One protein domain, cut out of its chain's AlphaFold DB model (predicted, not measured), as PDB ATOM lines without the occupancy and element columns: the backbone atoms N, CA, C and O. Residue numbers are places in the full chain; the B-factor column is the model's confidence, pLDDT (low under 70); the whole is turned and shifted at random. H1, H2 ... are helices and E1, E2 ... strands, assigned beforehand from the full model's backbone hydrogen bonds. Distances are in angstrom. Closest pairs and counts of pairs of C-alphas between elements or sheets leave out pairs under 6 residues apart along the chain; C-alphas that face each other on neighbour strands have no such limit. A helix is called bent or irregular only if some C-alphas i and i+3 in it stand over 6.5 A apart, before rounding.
ATOM      1  N   GLU A1021     329.622 351.223 140.858       78.38
ATOM      2  CA  GLU A1021     328.997 350.410 139.808       78.38
ATOM      3  C   GLU A1021     329.907 349.251 139.379       78.38
ATOM      4  O   GLU A1021     329.458 348.111 139.324       78.38
ATOM      5  N   GLN A1022     331.202 349.508 139.154       79.69
ATOM      6  CA  GLN A1022     332.188 348.467 138.835       79.69
ATOM      7  C   GLN A1022     332.360 347.474 139.989       79.69
ATOM      8  O   GLN A1022     332.425 346.271 139.762       79.69
ATOM      9  N   ALA A1023     332.386 347.956 141.235       84.00
ATOM     10  CA  ALA A1023     332.439 347.089 142.409       84.00
ATOM     11  C   ALA A1023     331.184 346.203 142.530       84.00
ATOM     12  O   ALA A1023     331.297 345.022 142.858       84.00
ATOM     13  N   ALA A1024     329.998 346.747 142.229       84.69
ATOM     14  CA  ALA A1024     328.757 345.979 142.188       84.69
ATOM     15  C   ALA A1024     328.744 344.955 141.037       84.69
ATOM     16  O   ALA A1024     328.282 343.835 141.241       84.69
ATOM     17  N   GLU A1025     329.285 345.294 139.862       86.00
ATOM     18  CA  GLU A1025     329.425 344.373 138.725       86.00
ATOM     19  C   GLU A1025     330.379 343.218 139.051       86.00
ATOM     20  O   GLU A1025     330.029 342.060 138.836       86.00
ATOM     21  N   TYR A1026     331.531 343.501 139.667       89.38
ATOM     22  CA  TYR A1026     332.491 342.475 140.078       89.38
ATOM     23  C   TYR A1026     331.914 341.523 141.132       89.38
ATOM     24  O   TYR A1026     332.055 340.307 141.003       89.38
ATOM     25  N   GLU A1027     331.221 342.029 142.156       89.31
ATOM     26  CA  GLU A1027     330.562 341.158 143.137       89.31
ATOM     27  C   GLU A1027     329.371 340.392 142.518       89.31
ATOM     28  O   GLU A1027     329.151 339.229 142.860       89.31
ATOM     29  N   ALA A1028     328.666 340.970 141.536       85.38
ATOM     30  CA  ALA A1028     327.627 340.277 140.767       85.38
ATOM     31  C   ALA A1028     328.182 339.203 139.809       85.38
ATOM     32  O   ALA A1028     327.499 338.209 139.555       85.38
ATOM     33  N   TYR A1029     329.404 339.367 139.291       85.31
ATOM     34  CA  TYR A1029     330.131 338.343 138.533       85.31
ATOM     35  C   TYR A1029     330.536 337.183 139.450       85.31
ATOM     36  O   TYR A1029     330.260 336.019 139.157       85.31
ATOM     37  N   LEU A1030     331.117 337.501 140.612       89.06
ATOM     38  CA  LEU A1030     331.510 336.517 141.623       89.06
ATOM     39  C   LEU A1030     330.298 335.764 142.205       89.06
ATOM     40  O   LEU A1030     330.393 334.573 142.503       89.06
ATOM     41  N   SER A1031     329.124 336.400 142.312       86.94
ATOM     42  CA  SER A1031     327.911 335.724 142.796       86.94
ATOM     43  C   SER A1031     327.406 334.603 141.876       86.94
ATOM     44  O   SER A1031     326.636 333.766 142.334       86.94
ATOM     45  N   ILE A1032     327.831 334.555 140.604       83.12
ATOM     46  CA  ILE A1032     327.445 333.490 139.656       83.12
ATOM     47  C   ILE A1032     328.072 332.141 140.052       83.12
ATOM     48  O   ILE A1032     327.468 331.095 139.842       83.12
ATOM     49  N   THR A1033     329.277 332.150 140.636       86.38
ATOM     50  CA  THR A1033     330.005 330.935 141.047       86.38
ATOM     51  C   THR A1033     330.627 331.124 142.439       86.38
ATOM     52  O   THR A1033     331.806 331.474 142.560       86.38
ATOM     53  N   PRO A1034     329.852 330.929 143.526       87.50
ATOM     54  CA  PRO A1034     330.297 331.248 144.885       87.50
ATOM     55  C   PRO A1034     331.496 330.406 145.351       87.50
ATOM     56  O   PRO A1034     332.356 330.927 146.065       87.50
ATOM     57  N   ASP A1035     331.606 329.151 144.912       85.75
ATOM     58  CA  ASP A1035     332.696 328.244 145.297       85.75
ATOM     59  C   ASP A1035     334.031 328.658 144.658       85.75
ATOM     60  O   ASP A1035     335.012 328.918 145.361       85.75
ATOM     61  N   LEU A1036     334.046 328.856 143.333       88.38
ATOM     62  CA  LEU A1036     335.212 329.372 142.599       88.38
ATOM     63  C   LEU A1036     335.617 330.767 143.101       88.38
ATOM     64  O   LEU A1036     336.803 331.069 143.253       88.38
ATOM     65  N   SER A1037     334.636 331.603 143.445       89.31
ATOM     66  CA  SER A1037     334.864 332.918 144.052       89.31
ATOM     67  C   SER A1037     335.416 332.846 145.475       89.31
ATOM     68  O   SER A1037     336.084 333.780 145.920       89.31
ATOM     69  N   SER A1038     335.174 331.757 146.203       89.25
ATOM     70  CA  SER A1038     335.761 331.530 147.527       89.25
ATOM     71  C   SER A1038     337.238 331.145 147.409       89.25
ATOM     72  O   SER A1038     338.066 331.709 148.128       89.25
ATOM     73  N   ALA A1039     337.596 330.295 146.441       88.69
ATOM     74  CA  ALA A1039     338.993 330.026 146.095       88.69
ATOM     75  C   ALA A1039     339.715 331.302 145.611       88.69
ATOM     76  O   ALA A1039     340.803 331.621 146.094       88.69
ATOM     77  N   LEU A1040     339.089 332.099 144.733       89.12
ATOM     78  CA  LEU A1040     339.657 333.363 144.244       89.12
ATOM     79  C   LEU A1040     339.896 334.382 145.375       89.12
ATOM     80  O   LEU A1040     340.953 335.016 145.418       89.12
ATOM     81  N   ARG A1041     338.964 334.507 146.331       90.94
ATOM     82  CA  ARG A1041     339.164 335.343 147.530       90.94
ATOM     83  C   ARG A1041     340.283 334.801 148.429       90.94
ATOM     84  O   ARG A1041     341.084 335.595 148.913       90.94
ATOM     85  N   TRP A1042     340.434 333.481 148.576       90.38
ATOM     86  CA  TRP A1042     341.569 332.899 149.307       90.38
ATOM     87  C   TRP A1042     342.926 333.228 148.658       90.38
ATOM     88  O   TRP A1042     343.867 333.606 149.361       90.38
ATOM     89  N   TYR A1043     343.036 333.182 147.326       88.94
ATOM     90  CA  TYR A1043     344.248 333.637 146.632       88.94
ATOM     91  C   TYR A1043     344.546 335.125 146.873       88.94
ATOM     92  O   TYR A1043     345.715 335.503 146.968       88.94
ATOM     93  N   ALA A1044     343.516 335.970 147.006       87.31
ATOM     94  CA  ALA A1044     343.687 337.404 147.249       87.31
ATOM     95  C   ALA A1044     344.288 337.703 148.638       87.31
ATOM     96  O   ALA A1044     344.970 338.715 148.827       87.31
ATOM     97  N   GLU A1045     344.082 336.798 149.597       86.12
ATOM     98  CA  GLU A1045     344.701 336.830 150.925       86.12
ATOM     99  C   GLU A1045     346.137 336.262 150.942       86.12
ATOM    100  O   GLU A1045     346.934 336.669 151.785       86.12
ATOM    101  N   ASN A1046     346.490 335.358 150.014       85.94
ATOM    102  CA  ASN A1046     347.696 334.507 150.080       85.94
ATOM    103  C   ASN A1046     348.739 334.768 148.964       85.94
ATOM    104  O   ASN A1046     349.567 333.908 148.657       85.94
ATOM    105  N   LEU A1047     348.722 335.977 148.391       79.25
ATOM    106  CA  LEU A1047     349.439 336.388 147.171       79.25
ATOM    107  C   LEU A1047     350.864 335.828 146.985       79.25
ATOM    108  O   LEU A1047     351.158 335.249 145.940       79.25
ATOM    109  N   ASP A1048     351.734 335.998 147.989       70.88
ATOM    110  CA  ASP A1048     353.207 335.948 147.875       70.88
ATOM    111  C   ASP A1048     353.811 334.587 147.474       70.88
ATOM    112  O   ASP A1048     355.028 334.469 147.304       70.88
ATOM    113  N   LYS A1049     352.988 333.538 147.372       67.38
ATOM    114  CA  LYS A1049     353.406 332.178 146.984       67.38
ATOM    115  C   LYS A1049     352.512 331.546 145.923       67.38
ATOM    116  O   LYS A1049     352.999 330.748 145.133       67.38
ATOM    117  N   THR A1050     351.226 331.891 145.924       74.12
ATOM    118  CA  THR A1050     350.188 331.152 145.194       74.12
ATOM    119  C   THR A1050     349.768 331.816 143.886       74.12
ATOM    120  O   THR A1050     349.074 331.195 143.085       74.12
ATOM    121  N   VAL A1051     350.146 333.080 143.659       76.56
ATOM    122  CA  VAL A1051     349.845 333.806 142.417       76.56
ATOM    123  C   VAL A1051     351.126 334.377 141.824       76.56
ATOM    124  O   VAL A1051     351.922 335.016 142.506       76.56
ATOM    125  N   SER A1052     351.321 334.167 140.526       73.44
ATOM    126  CA  SER A1052     352.456 334.698 139.769       73.44
ATOM    127  C   SER A1052     351.988 335.322 138.455       73.44
ATOM    128  O   SER A1052     350.891 335.043 137.981       73.44
ATOM    129  N   MET A1053     352.807 336.190 137.862       69.56
ATOM    130  CA  MET A1053     352.501 336.833 136.582       69.56
ATOM    131  C   MET A1053     353.225 336.087 135.458       69.56
ATOM    132  O   MET A1053     354.450 336.158 135.362       69.56
ATOM    133  N   ASN A1054     352.482 335.403 134.588       64.12
ATOM    134  CA  ASN A1054     353.028 334.746 133.400       64.12
ATOM    135  C   ASN A1054     352.503 335.453 132.146       64.12
ATOM    136  O   ASN A1054     351.295 335.550 131.954       64.12
ATOM    137  N   SER A1055     353.400 335.975 131.304       61.47
ATOM    138  CA  SER A1055     353.044 336.686 130.061       61.47
ATOM    139  C   SER A1055     351.943 337.750 130.251       61.47
ATOM    140  O   SER A1055     351.014 337.845 129.455       61.47
ATOM    141  N   PHE A1056     352.054 338.544 131.327       62.72
ATOM    142  CA  PHE A1056     351.086 339.570 131.758       62.72
ATOM    143  C   PHE A1056     349.684 339.049 132.150       62.72
ATOM    144  O   PHE A1056     348.733 339.824 132.199       62.72
ATOM    145  N   LYS A1057     349.532 337.761 132.476       66.81
ATOM    146  CA  LYS A1057     348.282 337.175 132.992       66.81
ATOM    147  C   LYS A1057     348.503 336.509 134.359       66.81
ATOM    148  O   LYS A1057     349.609 336.024 134.620       66.81
ATOM    149  N   PRO A1058     347.482 336.488 135.237       72.56
ATOM    150  CA  PRO A1058     347.585 335.814 136.524       72.56
ATOM    151  C   PRO A1058     347.653 334.296 136.324       72.56
ATOM    152  O   PRO A1058     346.755 333.696 135.733       72.56
ATOM    153  N   PHE A1059     348.713 333.686 136.848       78.00
ATOM    154  CA  PHE A1059     348.851 332.246 137.015       78.00
ATOM    155  C   PHE A1059     348.664 331.892 138.492       78.00
ATOM    156  O   PHE A1059     349.480 332.287 139.332       78.00
ATOM    157  N   PHE A1060     347.602 331.151 138.793       83.00
ATOM    158  CA  PHE A1060     347.231 330.704 140.135       83.00
ATOM    159  C   PHE A1060     347.704 329.266 140.339       83.00
ATOM    160  O   PHE A1060     347.282 328.395 139.578       83.00
ATOM    161  N   SER A1061     348.562 328.995 141.329       82.94
ATOM    162  CA  SER A1061     349.043 327.632 141.584       82.94
ATOM    163  C   SER A1061     348.008 326.769 142.311       82.94
ATOM    164  O   SER A1061     347.222 327.265 143.118       82.94
ATOM    165  N   PHE A1062     348.001 325.465 142.026       84.50
ATOM    166  CA  PHE A1062     347.146 324.477 142.693       84.50
ATOM    167  C   PHE A1062     347.681 324.166 144.100       84.50
ATOM    168  O   PHE A1062     348.367 323.166 144.319       84.50
ATOM    169  N   GLU A1063     347.418 325.067 145.049       78.50
ATOM    170  CA  GLU A1063     347.932 325.018 146.420       78.50
ATOM    171  C   GLU A1063     346.882 325.447 147.461       78.50
ATOM    172  O   GLU A1063     346.061 326.335 147.230       78.50
ATOM    173  N   GLY A1064     346.953 324.859 148.660       81.06
ATOM    174  CA  GLY A1064     346.216 325.308 149.848       81.06
ATOM    175  C   GLY A1064     344.695 325.146 149.759       81.06
ATOM    176  O   GLY A1064     344.200 324.025 149.776       81.06
ATOM    177  N   LYS A1065     343.967 326.271 149.752       82.94
ATOM    178  CA  LYS A1065     342.506 326.341 149.530       82.94
ATOM    179  C   LYS A1065     342.161 327.098 148.238       82.94
ATOM    180  O   LYS A1065     341.097 327.705 148.135       82.94
ATOM    181  N   GLY A1066     343.107 327.135 147.304       84.38
ATOM    182  CA  GLY A1066     342.895 327.647 145.962       84.38
ATOM    183  C   GLY A1066     342.151 326.641 145.088       84.38
ATOM    184  O   GLY A1066     341.507 325.723 145.592       84.38
ATOM    185  N   PHE A1067     342.286 326.800 143.775       86.19
ATOM    186  CA  PHE A1067     341.764 325.844 142.809       86.19
ATOM    187  C   PHE A1067     342.526 324.513 142.892       86.19
ATOM    188  O   PHE A1067     343.734 324.485 143.152       86.19
ATOM    189  N   VAL A1068     341.834 323.419 142.596       85.25
ATOM    190  CA  VAL A1068     342.407 322.093 142.337       85.25
ATOM    191  C   VAL A1068     342.297 321.738 140.850       85.25
ATOM    192  O   VAL A1068     341.623 322.419 140.079       85.25
ATOM    193  N   ALA A1069     342.957 320.659 140.418       78.81
ATOM    194  CA  ALA A1069     342.854 320.189 139.032       78.81
ATOM    195  C   ALA A1069     341.405 319.822 138.643       78.81
ATOM    196  O   ALA A1069     340.991 320.058 137.510       78.81
ATOM    197  N   ASP A1070     340.619 319.331 139.603       81.25
ATOM    198  CA  ASP A1070     339.215 318.953 139.405       81.25
ATOM    199  C   ASP A1070     338.283 320.171 139.205       81.25
ATOM    200  O   ASP A1070     337.172 320.016 138.700       81.25
ATOM    201  N   ASP A1071     338.740 321.397 139.510       82.31
ATOM    202  CA  ASP A1071     337.990 322.634 139.238       82.31
ATOM    203  C   ASP A1071     338.080 323.071 137.769       82.31
ATOM    204  O   ASP A1071     337.314 323.938 137.342       82.31
ATOM    205  N   ILE A1072     338.993 322.504 136.965       78.06
ATOM    206  CA  ILE A1072     339.214 322.917 135.566       78.06
ATOM    207  C   ILE A1072     337.910 322.911 134.741       78.06
ATOM    208  O   ILE A1072     337.643 323.923 134.088       78.06
ATOM    209  N   PRO A1073     337.040 321.878 134.786       71.19
ATOM    210  CA  PRO A1073     335.758 321.904 134.079       71.19
ATOM    211  C   PRO A1073     334.787 322.971 134.605       71.19
ATOM    212  O   PRO A1073     334.001 323.516 133.832       71.19
ATOM    213  N   ALA A1074     334.828 323.302 135.899       76.94
ATOM    214  CA  ALA A1074     333.994 324.358 136.476       76.94
ATOM    215  C   ALA A1074     334.479 325.753 136.043       76.94
ATOM    216  O   ALA A1074     333.679 326.568 135.584       76.94
ATOM    217  N   LEU A1075     335.794 325.989 136.091       80.25
ATOM    218  CA  LEU A1075     336.444 327.200 135.585       80.25
ATOM    219  C   LEU A1075     336.230 327.374 134.070       80.25
ATOM    220  O   LEU A1075     336.051 328.498 133.606       80.25
ATOM    221  N   ALA A1076     336.205 326.283 133.299       70.88
ATOM    222  CA  ALA A1076     335.868 326.310 131.876       70.88
ATOM    223  C   ALA A1076     334.399 326.715 131.650       70.88
ATOM    224  O   ALA A1076     334.136 327.689 130.947       70.88
ATOM    225  N   ARG A1077     333.437 326.043 132.307       70.00
ATOM    226  CA  ARG A1077     331.993 326.356 132.197       70.00
ATOM    227  C   ARG A1077     331.641 327.788 132.613       70.00
ATOM    228  O   ARG A1077     330.699 328.365 132.065       70.00
ATOM    229  N   ALA A1078     332.392 328.353 133.559       74.44
ATOM    230  CA  ALA A1078     332.250 329.732 134.018       74.44
ATOM    231  C   ALA A1078     332.883 330.779 133.072       74.44
ATOM    232  O   ALA A1078     332.685 331.974 133.276       74.44
ATOM    233  N   GLY A1079     333.663 330.367 132.063       73.25
ATOM    234  CA  GLY A1079     334.451 331.283 131.226       73.25
ATOM    235  C   GLY A1079     335.611 331.944 131.983       73.25
ATOM    236  O   GLY A1079     335.994 333.073 131.677       73.25
ATOM    237  N   TRP A1080     336.126 331.279 133.023       82.31
ATOM    238  CA  TRP A1080     337.170 331.811 133.901       82.31
ATOM    239  C   TRP A1080     338.583 331.493 133.409       82.31
ATOM    240  O   TRP A1080     339.489 332.305 133.605       82.31
ATOM    241  N   LEU A1081     338.779 330.341 132.759       74.75
ATOM    242  CA  LEU A1081     340.055 329.980 132.135       74.75
ATOM    243  C   LEU A1081     340.369 330.876 130.931       74.75
ATOM    244  O   LEU A1081     339.477 331.338 130.225       74.75
ATOM    245  N   TRP A1082     341.659 331.075 130.665       66.00
ATOM    246  CA  TRP A1082     342.119 331.588 129.378       66.00
ATOM    247  C   TRP A1082     342.398 330.434 128.398       66.00
ATOM    248  O   TRP A1082     343.254 329.593 128.680       66.00
ATOM    249  N   ASP A1083     341.764 330.450 127.220       54.75
ATOM    250  CA  ASP A1083     342.049 329.497 126.138       54.75
ATOM    251  C   ASP A1083     343.429 329.730 125.509       54.75
ATOM    252  O   ASP A1083     343.678 330.673 124.750       54.75
ATOM    253  N   ASP A1084     344.362 328.839 125.842       44.66
ATOM    254  CA  ASP A1084     345.743 328.879 125.380       44.66
ATOM    255  C   ASP A1084     346.047 327.720 124.417       44.66
ATOM    256  O   ASP A1084     346.577 326.672 124.800       44.66
ATOM    257  N   PHE A1085     345.770 327.942 123.126       36.28
ATOM    258  CA  PHE A1085     346.072 327.019 122.017       36.28
ATOM    259  C   PHE A1085     347.562 326.624 121.889       36.28
ATOM    260  O   PHE A1085     347.929 325.836 121.018       36.28
ATOM    261  N   THR A1086     348.461 327.158 122.722       39.12
ATOM    262  CA  THR A1086     349.913 326.941 122.622       39.12
ATOM    263  C   THR A1086     350.416 325.656 123.288       39.12
ATOM    264  O   THR A1086     351.601 325.331 123.171       39.12
ATOM    265  N   GLY A1087     349.538 324.905 123.962       43.50
ATOM    266  CA  GLY A1087     349.894 323.644 124.623       43.50
ATOM    267  C   GLY A1087     350.485 323.814 126.028       43.50
ATOM    268  O   GLY A1087     351.243 322.963 126.495       43.50
ATOM    269  N   THR A1088     350.142 324.894 126.733       45.16
ATOM    270  CA  THR A1088     350.374 324.996 128.186       45.16
ATOM    271  C   THR A1088     349.527 323.977 128.955       45.16
ATOM    272  O   THR A1088     350.036 323.355 129.886       45.16
ATOM    273  N   MET A1089     348.296 323.712 128.500       43.62
ATOM    274  CA  MET A1089     347.409 322.677 129.055       43.62
ATOM    275  C   MET A1089     347.877 321.233 128.802       43.62
ATOM    276  O   MET A1089     347.574 320.356 129.606       43.62
ATOM    277  N   THR A1090     348.644 320.967 127.736       44.06
ATOM    278  CA  THR A1090     349.022 319.599 127.312       44.06
ATOM    279  C   THR A1090     350.323 319.070 127.934       44.06
ATOM    280  O   THR A1090     350.802 317.993 127.573       44.06
ATOM    281  N   ARG A1091     350.916 319.780 128.903       45.50
ATOM    282  CA  ARG A1091     352.096 319.291 129.640       45.50
ATOM    283  C   ARG A1091     351.670 318.436 130.838       45.50
ATOM    284  O   ARG A1091     350.968 318.923 131.715       45.50
ATOM    285  N   LYS A1092     352.188 317.197 130.919       42.09
ATOM    286  CA  LYS A1092     351.887 316.129 131.916       42.09
ATOM    287  C   LYS A1092     352.143 316.453 133.414       42.09
ATOM    288  O   LYS A1092     352.292 315.538 134.211       42.09
ATOM    289  N   ASN A1093     352.238 317.720 133.817       47.50
ATOM    290  CA  ASN A1093     352.299 318.173 135.212       47.50
ATOM    291  C   ASN A1093     351.733 319.601 135.305       47.50
ATOM    292  O   ASN A1093     352.487 320.578 135.269       47.50
ATOM    293  N   GLN A1094     350.410 319.729 135.401       59.03
ATOM    294  CA  GLN A1094     349.767 321.014 135.676       59.03
ATOM    295  C   GLN A1094     350.053 321.430 137.124       59.03
ATOM    296  O   GLN A1094     349.912 320.635 138.050       59.03
ATOM    297  N   LYS A1095     350.478 322.681 137.319       69.00
ATOM    298  CA  LYS A1095     350.735 323.267 138.648       69.00
ATOM    299  C   LYS A1095     349.789 324.416 138.992       69.00
ATOM    300  O   LYS A1095     350.030 325.099 139.979       69.00
ATOM    301  N   GLY A1096     348.779 324.674 138.165       76.19
ATOM    302  CA  GLY A1096     347.943 325.865 138.253       76.19
ATOM    303  C   GLY A1096     347.260 326.227 136.938       76.19
ATOM    304  O   GLY A1096     347.503 325.587 135.912       76.19
ATOM    305  N   VAL A1097     346.454 327.291 136.972       77.25
ATOM    306  CA  VAL A1097     345.643 327.803 135.852       77.25
ATOM    307  C   VAL A1097     345.987 329.250 135.493       77.25
ATOM    308  O   VAL A1097     346.400 330.036 136.346       77.25
ATOM    309  N   LEU A1098     345.774 329.606 134.223       75.44
ATOM    310  CA  LEU A1098     345.707 330.992 133.749       75.44
ATOM    311  C   LEU A1098     344.238 331.411 133.658       75.44
ATOM    312  O   LEU A1098     343.453 330.712 133.014       75.44
ATOM    313  N   LEU A1099     343.879 332.546 134.259       74.44
ATOM    314  CA  LEU A1099     342.529 333.111 134.142       74.44
ATOM    315  C   LEU A1099     342.451 334.213 133.072       74.44
ATOM    316  O   LEU A1099     343.474 334.726 132.600       74.44
ATOM    317  N   THR A1100     341.226 334.586 132.692       73.75
ATOM    318  CA  THR A1100     340.965 335.678 131.743       73.75
ATOM    319  C   THR A1100     341.512 337.032 132.222       73.75
ATOM    320  O   THR A1100     341.776 337.254 133.406       73.75
ATOM    321  N   SER A1101     341.679 337.978 131.290       70.06
ATOM    322  CA  SER A1101     342.097 339.351 131.607       70.06
ATOM    323  C   SER A1101     341.135 340.027 132.585       70.06
ATOM    324  O   SER A1101     341.572 340.541 133.610       70.06
ATOM    325  N   TYR A1102     339.830 339.949 132.325       76.88
ATOM    326  CA  TYR A1102     338.798 340.518 133.191       76.88
ATOM    327  C   TYR A1102     338.870 339.986 134.639       76.88
ATOM    328  O   TYR A1102     338.828 340.777 135.580       76.88
ATOM    329  N   LEU A1103     339.109 338.683 134.842       80.06
ATOM    330  CA  LEU A1103     339.340 338.116 136.180       80.06
ATOM    331  C   LEU A1103     340.589 338.667 136.872       80.06
ATOM    332  O   LEU A1103     340.616 338.770 138.094       80.06
ATOM    333  N   GLY A1104     341.602 339.081 136.111       78.38
ATOM    334  CA  GLY A1104     342.712 339.862 136.645       78.38
ATOM    335  C   GLY A1104     342.254 341.195 137.246       78.38
ATOM    336  O   GLY A1104     342.714 341.548 138.329       78.38
ATOM    337  N   ALA A1105     341.332 341.911 136.595       77.81
ATOM    338  CA  ALA A1105     340.788 343.173 137.104       77.81
ATOM    339  C   ALA A1105     339.953 342.958 138.381       77.81
ATOM    340  O   ALA A1105     340.167 343.651 139.375       77.81
ATOM    341  N   VAL A1106     339.099 341.927 138.396       84.44
ATOM    342  CA  VAL A1106     338.371 341.477 139.598       84.44
ATOM    343  C   VAL A1106     339.347 341.097 140.724       84.44
ATOM    344  O   VAL A1106     339.103 341.388 141.893       84.44
ATOM    345  N   PHE A1107     340.501 340.507 140.399       86.19
ATOM    346  CA  PHE A1107     341.525 340.151 141.382       86.19
ATOM    347  C   PHE A1107     342.332 341.363 141.900       86.19
ATOM    348  O   PHE A1107     342.687 341.407 143.079       86.19
ATOM    349  N   GLU A1108     342.577 342.395 141.084       84.38
ATOM    350  CA  GLU A1108     343.122 343.688 141.548       84.38
ATOM    351  C   GLU A1108     342.134 344.409 142.491       84.38
ATOM    352  O   GLU A1108     342.553 344.932 143.527       84.38
ATOM    353  N   TYR A1109     340.824 344.316 142.230       86.81
ATOM    354  CA  TYR A1109     339.764 344.740 143.156       86.81
ATOM    355  C   TYR A1109     339.784 343.956 144.481       86.81
ATOM    356  O   TYR A1109     339.946 344.562 145.545       86.81
ATOM    357  N   LEU A1110     339.700 342.618 144.442       87.25
ATOM    358  CA  LEU A1110     339.680 341.766 145.645       87.25
ATOM    359  C   LEU A1110     340.938 341.945 146.512       87.25
ATOM    360  O   LEU A1110     340.858 341.985 147.740       87.25
ATOM    361  N   THR A1111     342.104 342.100 145.883       86.38
ATOM    362  CA  THR A1111     343.380 342.333 146.581       86.38
ATOM    363  C   THR A1111     343.598 343.787 147.013       86.38
ATOM    364  O   THR A1111     344.607 344.074 147.665       86.38
ATOM    365  N   ARG A1112     342.681 344.706 146.673       81.94
ATOM    366  CA  ARG A1112     342.768 346.159 146.915       81.94
ATOM    367  C   ARG A1112     344.072 346.771 146.380       81.94
ATOM    368  O   ARG A1112     344.766 347.497 147.089       81.94
ATOM    369  N   GLY A1113     344.441 346.427 145.145       71.69
ATOM    370  CA  GLY A1113     345.628 346.957 144.462       71.69
ATOM    371  C   GLY A1113     346.975 346.345 144.876       71.69
ATOM    372  O   GLY A1113     348.020 346.819 144.415       71.69
ATOM    373  N   LYS A1114     346.993 345.305 145.731       74.62
ATOM    374  CA  LYS A1114     348.229 344.545 146.021       74.62
ATOM    375  C   LYS A1114     348.681 343.747 144.796       74.62
ATOM    376  O   LYS A1114     349.860 343.779 144.449       74.62
ATOM    377  N   TYR A1115     347.749 343.064 144.126       76.06
ATOM    378  CA  TYR A1115     347.963 342.540 142.779       76.06
ATOM    379  C   TYR A1115     347.648 343.634 141.759       76.06
ATOM    380  O   TYR A1115     346.665 344.345 141.924       76.06
ATOM    381  N   LYS A1116     348.462 343.757 140.705       67.25
ATOM    382  CA  LYS A1116     348.320 344.804 139.681       67.25
ATOM    383  C   LYS A1116     348.077 344.199 138.304       67.25
ATOM    384  O   LYS A1116     349.014 343.974 137.534       67.25
ATOM    385  N   HIS A1117     346.811 343.966 137.980       65.00
ATOM    386  CA  HIS A1117     346.369 343.627 136.630       65.00
ATOM    387  C   HIS A1117     346.640 344.759 135.631       65.00
ATOM    388  O   HIS A1117     346.917 344.496 134.461       65.00
ATOM    389  N   SER A1118     346.704 346.004 136.110       52.59
ATOM    390  CA  SER A1118     347.243 347.180 135.417       52.59
ATOM    391  C   SER A1118     348.564 346.953 134.646       52.59
ATOM    392  O   SER A1118     348.889 347.750 133.766       52.59
ATOM    393  N   MET A1119     349.353 345.910 134.932       55.06
ATOM    394  CA  MET A1119     350.526 345.572 134.113       55.06
ATOM    395  C   MET A1119     350.172 345.026 132.717       55.06
ATOM    396  O   MET A1119     351.028 345.042 131.839       55.06
ATOM    397  N   ALA A1120     348.933 344.584 132.494       54.75
ATOM    398  CA  ALA A1120     348.432 344.030 131.236       54.75
ATOM    399  C   ALA A1120     347.531 345.005 130.461       54.75
ATOM    400  O   ALA A1120     347.616 345.068 129.242       54.75
ATOM    401  N   VAL A1121     346.704 345.779 131.170       61.66
ATOM    402  CA  VAL A1121     345.690 346.693 130.608       61.66
ATOM    403  C   VAL A1121     346.042 348.149 130.941       61.66
ATOM    404  O   VAL A1121     346.823 348.412 131.857       61.66
ATOM    405  N   ALA A1122     345.528 349.111 130.173       65.44
ATOM    406  CA  ALA A1122     345.727 350.538 130.423       65.44
ATOM    407  C   ALA A1122     344.931 351.054 131.638       65.44
ATOM    408  O   ALA A1122     343.794 350.653 131.856       65.44
ATOM    409  N   ARG A1123     345.516 351.992 132.393       61.94
ATOM    410  CA  ARG A1123     344.892 352.665 133.554       61.94
ATOM    411  C   ARG A1123     344.130 353.944 133.216       61.94
ATOM    412  O   ARG A1123     343.386 354.448 134.049       61.94
ATOM    413  N   SER A1124     344.368 354.518 132.043       67.19
ATOM    414  CA  SER A1124     343.744 355.762 131.593       67.19
ATOM    415  C   SER A1124     343.491 355.712 130.092       67.19
ATOM    416  O   SER A1124     344.149 354.957 129.373       67.19
ATOM    417  N   GLN A1125     342.584 356.560 129.604       69.44
ATOM    418  CA  GLN A1125     342.313 356.695 128.170       69.44
ATOM    419  C   GLN A1125     343.571 357.098 127.376       69.44
ATOM    420  O   GLN A1125     343.744 356.692 126.229       69.44
ATOM    421  N   GLU A1126     344.480 357.850 127.999       71.75
ATOM    422  CA  GLU A1126     345.767 358.248 127.419       71.75
ATOM    423  C   GLU A1126     346.731 357.056 127.302       71.75
ATOM    424  O   GLU A1126     347.320 356.845 126.242       71.75
ATOM    425  N   GLU A1127     346.845 356.226 128.349       76.50
ATOM    426  CA  GLU A1127     347.640 354.990 128.306       76.50
ATOM    427  C   GLU A1127     347.026 353.980 127.314       76.50
ATOM    428  O   GLU A1127     347.760 353.318 126.584       76.50
ATOM    429  N   ALA A1128     345.694 353.917 127.207       75.44
ATOM    430  CA  ALA A1128     344.986 353.066 126.249       75.44
ATOM    431  C   ALA A1128     345.260 353.497 124.803       75.44
ATOM    432  O   ALA A1128     345.645 352.674 123.972       75.44
ATOM    433  N   GLN A1129     345.146 354.797 124.510       79.69
ATOM    434  CA  GLN A1129     345.452 355.340 123.188       79.69
ATOM    435  C   GLN A1129     346.936 355.167 122.833       79.69
ATOM    436  O   GLN A1129     347.255 354.875 121.680       79.69
ATOM    437  N   PHE A1130     347.848 355.294 123.803       85.62
ATOM    438  CA  PHE A1130     349.270 355.012 123.603       85.62
ATOM    439  C   PHE A1130     349.517 353.539 123.242       85.62
ATOM    440  O   PHE A1130     350.149 353.269 122.218       85.62
ATOM    441  N   LEU A1131     348.979 352.585 124.014       84.31
ATOM    442  CA  LEU A1131     349.120 351.153 123.723       84.31
ATOM    443  C   LEU A1131     348.484 350.779 122.372       84.31
ATOM    444  O   LEU A1131     349.106 350.059 121.593       84.31
ATOM    445  N   LEU A1132     347.311 351.329 122.037       83.88
ATOM    446  CA  LEU A1132     346.660 351.141 120.735       83.88
ATOM    447  C   LEU A1132     347.511 351.672 119.574       83.88
ATOM    448  O   LEU A1132     347.658 350.996 118.554       83.88
ATOM    449  N   ASN A1133     348.115 352.853 119.731       86.81
ATOM    450  CA  ASN A1133     349.006 353.429 118.726       86.81
ATOM    451  C   ASN A1133     350.276 352.575 118.541       86.81
ATOM    452  O   ASN A1133     350.690 352.343 117.403       86.81
ATOM    453  N   VAL A1134     350.872 352.070 119.629       89.69
ATOM    454  CA  VAL A1134     352.042 351.168 119.586       89.69
ATOM    455  C   VAL A1134     351.694 349.834 118.919       89.69
ATOM    456  O   VAL A1134     352.430 349.395 118.038       89.69
ATOM    457  N   ALA A1135     350.563 349.215 119.270       86.81
ATOM    458  CA  ALA A1135     350.123 347.945 118.693       86.81
ATOM    459  C   ALA A1135     349.828 348.060 117.188       86.81
ATOM    460  O   ALA A1135     350.365 347.282 116.399       86.81
ATOM    461  N   ARG A1136     349.069 349.084 116.768       88.75
ATOM    462  CA  ARG A1136     348.822 349.377 115.343       88.75
ATOM    463  C   ARG A1136     350.119 349.641 114.574       88.75
ATOM    464  O   ARG A1136     350.297 349.100 113.486       88.75
ATOM    465  N   SER A1137     351.055 350.403 115.151       89.38
ATOM    466  CA  SER A1137     352.371 350.639 114.530       89.38
ATOM    467  C   SER A1137     353.181 349.347 114.382       89.38
ATOM    468  O   SER A1137     353.860 349.167 113.377       89.38
ATOM    469  N   ALA A1138     353.103 348.434 115.354       89.94
ATOM    470  CA  ALA A1138     353.797 347.153 115.305       89.94
ATOM    471  C   ALA A1138     353.206 346.217 114.242       89.94
ATOM    472  O   ALA A1138     353.954 345.643 113.452       89.94
ATOM    473  N   ILE A1139     351.877 346.102 114.182       88.44
ATOM    474  CA  ILE A1139     351.161 345.264 113.209       88.44
ATOM    475  C   ILE A1139     351.432 345.743 111.776       88.44
ATOM    476  O   ILE A1139     351.812 344.936 110.933       88.44
ATOM    477  N   ALA A1140     351.398 347.057 111.527       87.38
ATOM    478  CA  ALA A1140     351.721 347.647 110.222       87.38
ATOM    479  C   ALA A1140     353.186 347.438 109.760       87.38
ATOM    480  O   ALA A1140     353.512 347.695 108.601       87.38
ATOM    481  N   MET A1141     354.085 346.974 110.638       85.44
ATOM    482  CA  MET A1141     355.462 346.584 110.291       85.44
ATOM    483  C   MET A1141     355.621 345.087 109.976       85.44
ATOM    484  O   MET A1141     356.743 344.615 109.757       85.44
ATOM    485  N   CYS A1142     354.522 344.332 109.974       87.50
ATOM    486  CA  CYS A1142     354.504 342.880 109.855       87.50
ATOM    487  C   CYS A1142     353.731 342.427 108.614       87.50
ATOM    488  O   CYS A1142     352.986 343.196 108.014       87.50
ATOM    489  N   LYS A1143     353.927 341.167 108.211       85.12
ATOM    490  CA  LYS A1143     353.107 340.550 107.167       85.12
ATOM    491  C   LYS A1143     351.946 339.803 107.821       85.12
ATOM    492  O   LYS A1143     352.164 339.014 108.740       85.12
ATOM    493  N   GLU A1144     350.745 340.059 107.324       89.12
ATOM    494  CA  GLU A1144     349.540 339.308 107.662       89.12
ATOM    495  C   GLU A1144     349.515 337.960 106.935       89.12
ATOM    496  O   GLU A1144     349.994 337.827 105.804       89.12
ATOM    497  N   HIS A1145     348.949 336.961 107.599       80.44
ATOM    498  CA  HIS A1145     348.756 335.612 107.089       80.44
ATOM    499  C   HIS A1145     347.401 335.089 107.563       80.44
ATOM    500  O   HIS A1145     346.913 335.496 108.614       80.44
ATOM    501  N   GLU A1146     346.800 334.175 106.815       72.94
ATOM    502  CA  GLU A1146     345.590 333.486 107.255       72.94
ATOM    503  C   GLU A1146     345.952 332.182 107.977       72.94
ATOM    504  O   GLU A1146     346.890 331.482 107.587       72.94
ATOM    505  N   MET A1147     345.222 331.859 109.043       59.19
ATOM    506  CA  MET A1147     345.341 330.595 109.764       59.19
ATOM    507  C   MET A1147     343.958 330.178 110.268       59.19
ATOM    508  O   MET A1147     343.331 330.913 111.024       59.19
ATOM    509  N   ASN A1148     343.486 328.998 109.859       56.44
ATOM    510  CA  ASN A1148     342.178 328.442 110.233       56.44
ATOM    511  C   ASN A1148     340.991 329.407 109.980       56.44
ATOM    512  O   ASN A1148     340.117 329.543 110.835       56.44
ATOM    513  N   GLY A1149     340.975 330.109 108.839       58.81
ATOM    514  CA  GLY A1149     339.916 331.069 108.496       58.81
ATOM    515  C   GLY A1149     339.975 332.402 109.256       58.81
ATOM    516  O   GLY A1149     338.993 333.139 109.264       58.81
ATOM    517  N   ARG A1150     341.088 332.706 109.938       64.75
ATOM    518  CA  ARG A1150     341.291 333.941 110.718       64.75
ATOM    519  C   ARG A1150     342.531 334.696 110.240       64.75
ATOM    520  O   ARG A1150     343.570 334.087 109.969       64.75
ATOM    521  N   ARG A1151     342.450 336.031 110.185       82.06
ATOM    522  CA  ARG A1151     343.593 336.916 109.899       82.06
ATOM    523  C   ARG A1151     344.521 336.966 111.114       82.06
ATOM    524  O   ARG A1151     344.097 337.318 112.211       82.06
ATOM    525  N   VAL A1152     345.797 336.629 110.934       84.62
ATOM    526  CA  VAL A1152     346.794 336.592 112.015       84.62
ATOM    527  C   VAL A1152     348.141 337.196 111.608       84.62
ATOM    528  O   VAL A1152     348.557 337.184 110.450       84.62
ATOM    529  N   VAL A1153     348.885 337.679 112.600       88.50
ATOM    530  CA  VAL A1153     350.273 338.139 112.476       88.50
ATOM    531  C   VAL A1153     351.159 337.285 113.378       88.50
ATOM    532  O   VAL A1153     350.932 337.204 114.581       88.50
ATOM    533  N   THR A1154     352.195 336.657 112.812       85.62
ATOM    534  CA  THR A1154     353.131 335.798 113.563       85.62
ATOM    535  C   THR A1154     354.510 336.443 113.685       85.62
ATOM    536  O   THR A1154     355.208 336.649 112.692       85.62
ATOM    537  N   LEU A1155     354.941 336.719 114.918       87.38
ATOM    538  CA  LEU A1155     356.222 337.341 115.250       87.38
ATOM    539  C   LEU A1155     357.158 336.336 115.925       87.38
ATOM    540  O   LEU A1155     356.925 335.897 117.051       87.38
ATOM    541  N   GLN A1156     358.281 336.026 115.281       86.25
ATOM    542  CA  GLN A1156     359.388 335.354 115.966       86.25
ATOM    543  C   GLN A1156     359.963 336.278 117.062       86.25
ATOM    544  O   GLN A1156     359.980 337.494 116.856       86.25
ATOM    545  N   PRO A1157     360.531 335.763 118.171       84.06
ATOM    546  CA  PRO A1157     361.067 336.607 119.246       84.06
ATOM    547  C   PRO A1157     362.096 337.641 118.762       84.06
ATOM    548  O   PRO A1157     362.002 338.811 119.109       84.06
ATOM    549  N   ARG A1158     363.000 337.250 117.846       84.25
ATOM    550  CA  ARG A1158     363.944 338.181 117.191       84.25
ATOM    551  C   ARG A1158     363.233 339.327 116.463       84.25
ATOM    552  O   ARG A1158     363.688 340.464 116.527       84.25
ATOM    553  N   LYS A1159     362.119 339.032 115.786       85.69
ATOM    554  CA  LYS A1159     361.335 340.022 115.039       85.69
ATOM    555  C   LYS A1159     360.617 340.988 115.977       85.69
ATOM    556  O   LYS A1159     360.551 342.177 115.683       85.69
ATOM    557  N   LEU A1160     360.148 340.504 117.125       85.88
ATOM    558  CA  LEU A1160     359.581 341.357 118.164       85.88
ATOM    559  C   LEU A1160     360.634 342.325 118.735       85.88
ATOM    560  O   LEU A1160     360.356 343.517 118.850       85.88
ATOM    561  N   SER A1161     361.859 341.852 118.994       87.50
ATOM    562  CA  SER A1161     362.972 342.721 119.397       87.50
ATOM    563  C   SER A1161     363.351 343.732 118.299       87.50
ATOM    564  O   SER A1161     363.645 344.885 118.611       87.50
ATOM    565  N   GLU A1162     363.317 343.363 117.010       88.50
ATOM    566  CA  GLU A1162     363.498 344.319 115.899       88.50
ATOM    567  C   GLU A1162     362.436 345.431 115.912       88.50
ATOM    568  O   GLU A1162     362.779 346.604 115.769       88.50
ATOM    569  N   ILE A1163     361.159 345.078 116.099       89.81
ATOM    570  CA  ILE A1163     360.038 346.033 116.117       89.81
ATOM    571  C   ILE A1163     360.119 346.943 117.349       89.81
ATOM    572  O   ILE A1163     359.966 348.153 117.219       89.81
ATOM    573  N   SER A1164     360.453 346.393 118.522       90.94
ATOM    574  CA  SER A1164     360.731 347.155 119.749       90.94
ATOM    575  C   SER A1164     361.801 348.231 119.515       90.94
ATOM    576  O   SER A1164     361.563 349.416 119.763       90.94
ATOM    577  N   ASN A1165     362.944 347.849 118.933       89.12
ATOM    578  CA  ASN A1165     364.014 348.792 118.598       89.12
ATOM    579  C   ASN A1165     363.591 349.831 117.541       89.12
ATOM    580  O   ASN A1165     363.999 350.988 117.627       89.12
ATOM    581  N   ALA A1166     362.775 349.447 116.554       88.69
ATOM    582  CA  ALA A1166     362.322 350.353 115.497       88.69
ATOM    583  C   ALA A1166     361.280 351.381 115.977       88.69
ATOM    584  O   ALA A1166     361.333 352.537 115.561       88.69
ATOM    585  N   LEU A1167     360.370 350.981 116.870       89.12
ATOM    586  CA  LEU A1167     359.371 351.864 117.487       89.12
ATOM    587  C   LEU A1167     359.935 352.687 118.660       89.12
ATOM    588  O   LEU A1167     359.266 353.606 119.123       89.12
ATOM    589  N   GLN A1168     361.152 352.375 119.125       89.25
ATOM    590  CA  GLN A1168     361.789 352.951 120.323       89.25
ATOM    591  C   GLN A1168     360.982 352.714 121.615       89.25
ATOM    592  O   GLN A1168     361.020 353.513 122.548       89.25
ATOM    593  N   VAL A1169     360.270 351.585 121.669       87.94
ATOM    594  CA  VAL A1169     359.468 351.129 122.812       87.94
ATOM    595  C   VAL A1169     360.090 349.843 123.344       87.94
ATOM    596  O   VAL A1169     360.451 348.965 122.562       87.94
ATOM    597  N   ASP A1170     360.226 349.705 124.662       85.56
ATOM    598  CA  ASP A1170     360.800 348.505 125.271       85.56
ATOM    599  C   ASP A1170     359.964 347.248 124.965       85.56
ATOM    600  O   ASP A1170     358.743 347.306 124.811       85.56
ATOM    601  N   GLU A1171     360.618 346.087 124.864       82.06
ATOM    602  CA  GLU A1171     359.955 344.849 124.429       82.06
ATOM    603  C   GLU A1171     358.818 344.426 125.382       82.06
ATOM    604  O   GLU A1171     357.842 343.809 124.955       82.06
ATOM    605  N   THR A1172     358.900 344.798 126.662       78.88
ATOM    606  CA  THR A1172     357.843 344.591 127.659       78.88
ATOM    607  C   THR A1172     356.609 345.459 127.397       78.88
ATOM    608  O   THR A1172     355.503 344.920 127.363       78.88
ATOM    609  N   THR A1173     356.764 346.756 127.124       82.69
ATOM    610  CA  THR A1173     355.661 347.650 126.733       82.69
ATOM    611  C   THR A1173     355.099 347.291 125.359       82.69
ATOM    612  O   THR A1173     353.888 347.364 125.174       82.69
ATOM    613  N   LEU A1174     355.920 346.821 124.412       84.25
ATOM    614  CA  LEU A1174     355.434 346.307 123.126       84.25
ATOM    615  C   LEU A1174     354.582 345.037 123.305       84.25
ATOM    616  O   LEU A1174     353.502 344.939 122.723       84.25
ATOM    617  N   LYS A1175     355.014 344.083 124.145       79.19
ATOM    618  CA  LYS A1175     354.198 342.907 124.504       79.19
ATOM    619  C   LYS A1175     352.893 343.324 125.178       79.19
ATOM    620  O   LYS A1175     351.838 342.869 124.751       79.19
ATOM    621  N   ARG A1176     352.952 344.227 126.165       80.19
ATOM    622  CA  ARG A1176     351.767 344.792 126.831       80.19
ATOM    623  C   ARG A1176     350.821 345.453 125.828       80.19
ATOM    624  O   ARG A1176     349.632 345.191 125.884       80.19
ATOM    625  N   ALA A1177     351.330 346.248 124.888       81.31
ATOM    626  CA  ALA A1177     350.523 346.911 123.866       81.31
ATOM    627  C   ALA A1177     349.754 345.908 122.997       81.31
ATOM    628  O   ALA A1177     348.549 346.062 122.816       81.31
ATOM    629  N   LEU A1178     350.426 344.861 122.512       80.50
ATOM    630  CA  LEU A1178     349.800 343.806 121.711       80.50
ATOM    631  C   LEU A1178     348.762 343.010 122.528       80.50
ATOM    632  O   LEU A1178     347.644 342.824 122.064       80.50
ATOM    633  N   ILE A1179     349.093 342.620 123.765       74.44
ATOM    634  CA  ILE A1179     348.198 341.881 124.680       74.44
ATOM    635  C   ILE A1179     346.975 342.712 125.107       74.44
ATOM    636  O   ILE A1179     345.900 342.155 125.306       74.44
ATOM    637  N   ALA A1180     347.123 344.032 125.249       72.44
ATOM    638  CA  ALA A1180     346.056 344.942 125.672       72.44
ATOM    639  C   ALA A1180     345.039 345.277 124.570       72.44
ATOM    640  O   ALA A1180     344.048 345.945 124.855       72.44
ATOM    641  N   THR A1181     345.313 344.910 123.313       71.81
ATOM    642  CA  THR A1181     344.576 345.424 122.143       71.81
ATOM    643  C   THR A1181     344.139 344.351 121.150       71.81
ATOM    644  O   THR A1181     343.228 344.610 120.375       71.81
ATOM    645  N   HIS A1182     344.773 343.176 121.154       75.44
ATOM    646  CA  HIS A1182     344.509 342.077 120.223       75.44
ATOM    647  C   HIS A1182     344.595 340.729 120.953       75.44
ATOM    648  O   HIS A1182     345.276 340.599 121.978       75.44
ATOM    649  N   GLN A1183     343.953 339.689 120.417       70.25
ATOM    650  CA  GLN A1183     344.056 338.341 120.977       70.25
ATOM    651  C   GLN A1183     345.460 337.766 120.717       70.25
ATOM    652  O   GLN A1183     345.851 337.494 119.586       70.25
ATOM    653  N   TYR A1184     346.237 337.627 121.794       73.88
ATOM    654  CA  TYR A1184     347.667 337.309 121.764       73.88
ATOM    655  C   TYR A1184     347.960 335.902 122.305       73.88
ATOM    656  O   TYR A1184     347.566 335.557 123.423       73.88
ATOM    657  N   LEU A1185     348.711 335.126 121.521       68.56
ATOM    658  CA  LEU A1185     349.090 333.726 121.735       68.56
ATOM    659  C   LEU A1185     350.614 333.547 121.533       68.56
ATOM    660  O   LEU A1185     351.277 334.384 120.922       68.56
ATOM    661  N   ILE A1186     351.199 332.445 122.020       64.75
ATOM    662  CA  ILE A1186     352.646 332.128 121.906       64.75
ATOM    663  C   ILE A1186     352.877 330.720 121.299       64.75
ATOM    664  O   ILE A1186     353.411 329.807 121.933       64.75
ATOM    665  N   VAL A1187     352.434 330.500 120.058       62.31
ATOM    666  CA  VAL A1187     352.491 329.182 119.397       62.31
ATOM    667  C   VAL A1187     353.938 328.788 119.080       62.31
ATOM    668  O   VAL A1187     354.624 329.445 118.296       62.31
ATOM    669  N   ARG A1188     354.412 327.683 119.678       63.41
ATOM    670  CA  ARG A1188     355.775 327.132 119.483       63.41
ATOM    671  C   ARG A1188     356.886 328.192 119.638       63.41
ATOM    672  O   ARG A1188     357.833 328.223 118.858       63.41
ATOM    673  N   ASN A1189     356.767 329.050 120.660       70.81
ATOM    674  CA  ASN A1189     357.682 330.168 120.953       70.81
ATOM    675  C   ASN A1189     357.674 331.320 119.918       70.81
ATOM    676  O   ASN A1189     358.577 332.153 119.929       70.81
ATOM    677  N   ASN A1190     356.654 331.409 119.057       76.94
ATOM    678  CA  ASN A1190     356.366 332.583 118.226       76.94
ATOM    679  C   ASN A1190     355.110 333.283 118.749       76.94
ATOM    680  O   ASN A1190     354.156 332.619 119.138       76.94
ATOM    681  N   HIS A1191     355.087 334.609 118.735       81.50
ATOM    682  CA  HIS A1191     353.943 335.394 119.189       81.50
ATOM    683  C   HIS A1191     352.936 335.528 118.045       81.50
ATOM    684  O   HIS A1191     353.240 336.170 117.043       81.50
ATOM    685  N   VAL A1192     351.769 334.902 118.173       78.56
ATOM    686  CA  VAL A1192     350.683 334.974 117.188       78.56
ATOM    687  C   VAL A1192     349.644 335.961 117.705       78.56
ATOM    688  O   VAL A1192     349.223 335.871 118.855       78.56
ATOM    689  N   ILE A1193     349.275 336.922 116.870       84.69
ATOM    690  CA  ILE A1193     348.322 337.989 117.170       84.69
ATOM    691  C   ILE A1193     347.167 337.843 116.188       84.69
ATOM    692  O   ILE A1193     347.393 337.889 114.979       84.69
ATOM    693  N   GLU A1194     345.954 337.654 116.688       76.25
ATOM    694  CA  GLU A1194     344.750 337.655 115.859       76.25
ATOM    695  C   GLU A1194     344.354 339.094 115.519       76.25
ATOM    696  O   GLU A1194     344.362 339.972 116.387       76.25
ATOM    697  N   LEU A1195     344.043 339.338 114.248       76.94
ATOM    698  CA  LEU A1195     343.512 340.609 113.778       76.94
ATOM    699  C   LEU A1195     341.988 340.519 113.795       76.94
ATOM    700  O   LEU A1195     341.407 339.701 113.087       76.94
TER     701      LEU A1195
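This is residues 1021 to 1195 of the 1197 residues of a protein of Pseudomonas sp. LS-2 (UniProt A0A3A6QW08). Two lobes are joined by one long unnamed link, residues 1111 to 1124. The first lobe has a small three-stranded sheet with the helices H2 to H5 near it and H1 farther out; the second has a strongly twisted four-stranded sheet with the crossed helices H6, H7 and H8 packed on one another. The 175 printed residues hold eight named helices and seven named strands, in the order H1 H2 H3 E1 E2 H4 E3 H5 H6 E4 E5 H7 H8 E6 E7, a mixed class. The sheets run E1 E2 E3 and E4 E5 E7 E6, both antiparallel. The whole is compact, with a radius of gyration of the C-alphas of 17.2 A and spans of 45 by 39 by 30 A.

Find C-alpha 1021 at (328.997, 350.410, 139.808), where H1, residues 1021 to 1030, begins. Next come H2, 1034 to 1045 and 16.6 A long, H3, 1047 to 1050, E1, 1051 to 1054, E2, 1057 to 1061, H4, 1069 to 1077, E3, 1096 to 1098, and H5, 1101 to 1110. H4 is irregular: C-alphas 1070 and 1073 are 7.0 A apart. At C-alpha 1125, (342.313, 356.695, 128.170), H6 begins and runs 20.8 A to 1139. Then follow E4, 1144 to 1147, E5, 1150 to 1155 and 16.0 A long, H7, 1157 to 1167, H8, 1171 to 1179, E6, 1183 to 1187, and E7, 1190 to 1194, ending at (344.750, 337.655, 115.859).

In the first sheet, look at the hairpin E1 and E2, with N 1052 and O 1059 at 2.9 A; E2 and E3 have N 1060 and O 1097 at 2.9 A. H3, H4 and H5 only graze this sheet, and H2 is only just on it, with 5 pairs of C-alphas within 10 A, grazing it. Residues 1040 to 1044 of H2 touch H5, the closest C-alphas being those of Ala 1044 and Leu 1110, 6.1 A apart, at a steep tilt of 66 degrees. H1 is close to H5 but not clearly touching, C-alphas of Tyr 1026 and Val 1106 at 6.0 A. In the second sheet, the hairpins E4 and E5 and E6 and E7 have N 1145 and O 1152 at 2.9 A and N 1185 and O 1192 at 2.8 A; E5 and E7 have N 1153 and O 1193 at 2.8 A. E5, H7 H8 and E6 form a split strand-helix-strand unit, two strands running the same way with E7 between them, its crossover right-handed. Residues 1131 to 1135 of H6 touch H8, C-alphas of Leu 1131 and Ala 1177 closest at 4.5 A, about perpendicular at 83 degrees. H7 touches H8, C-alphas of Ser 1164 and Glu 1171 closest at 5.3 A. Every O i to N i+4 pair is within hydrogen-bond range in H1, H2, H5, H6, H7 and H8, and 3 of 5 in H4; H3 is too short for one.

The C-alphas farthest apart, those of Asp 1035 and Ala 1166, are 47.5 A apart. The printed part has no cut; the links H4 to E3 and H5 to H6 are long. The mean pLDDT of the printed part is 76.8, with 38 residues under 70, among them 1082 to 1095 and 1116 to 1125.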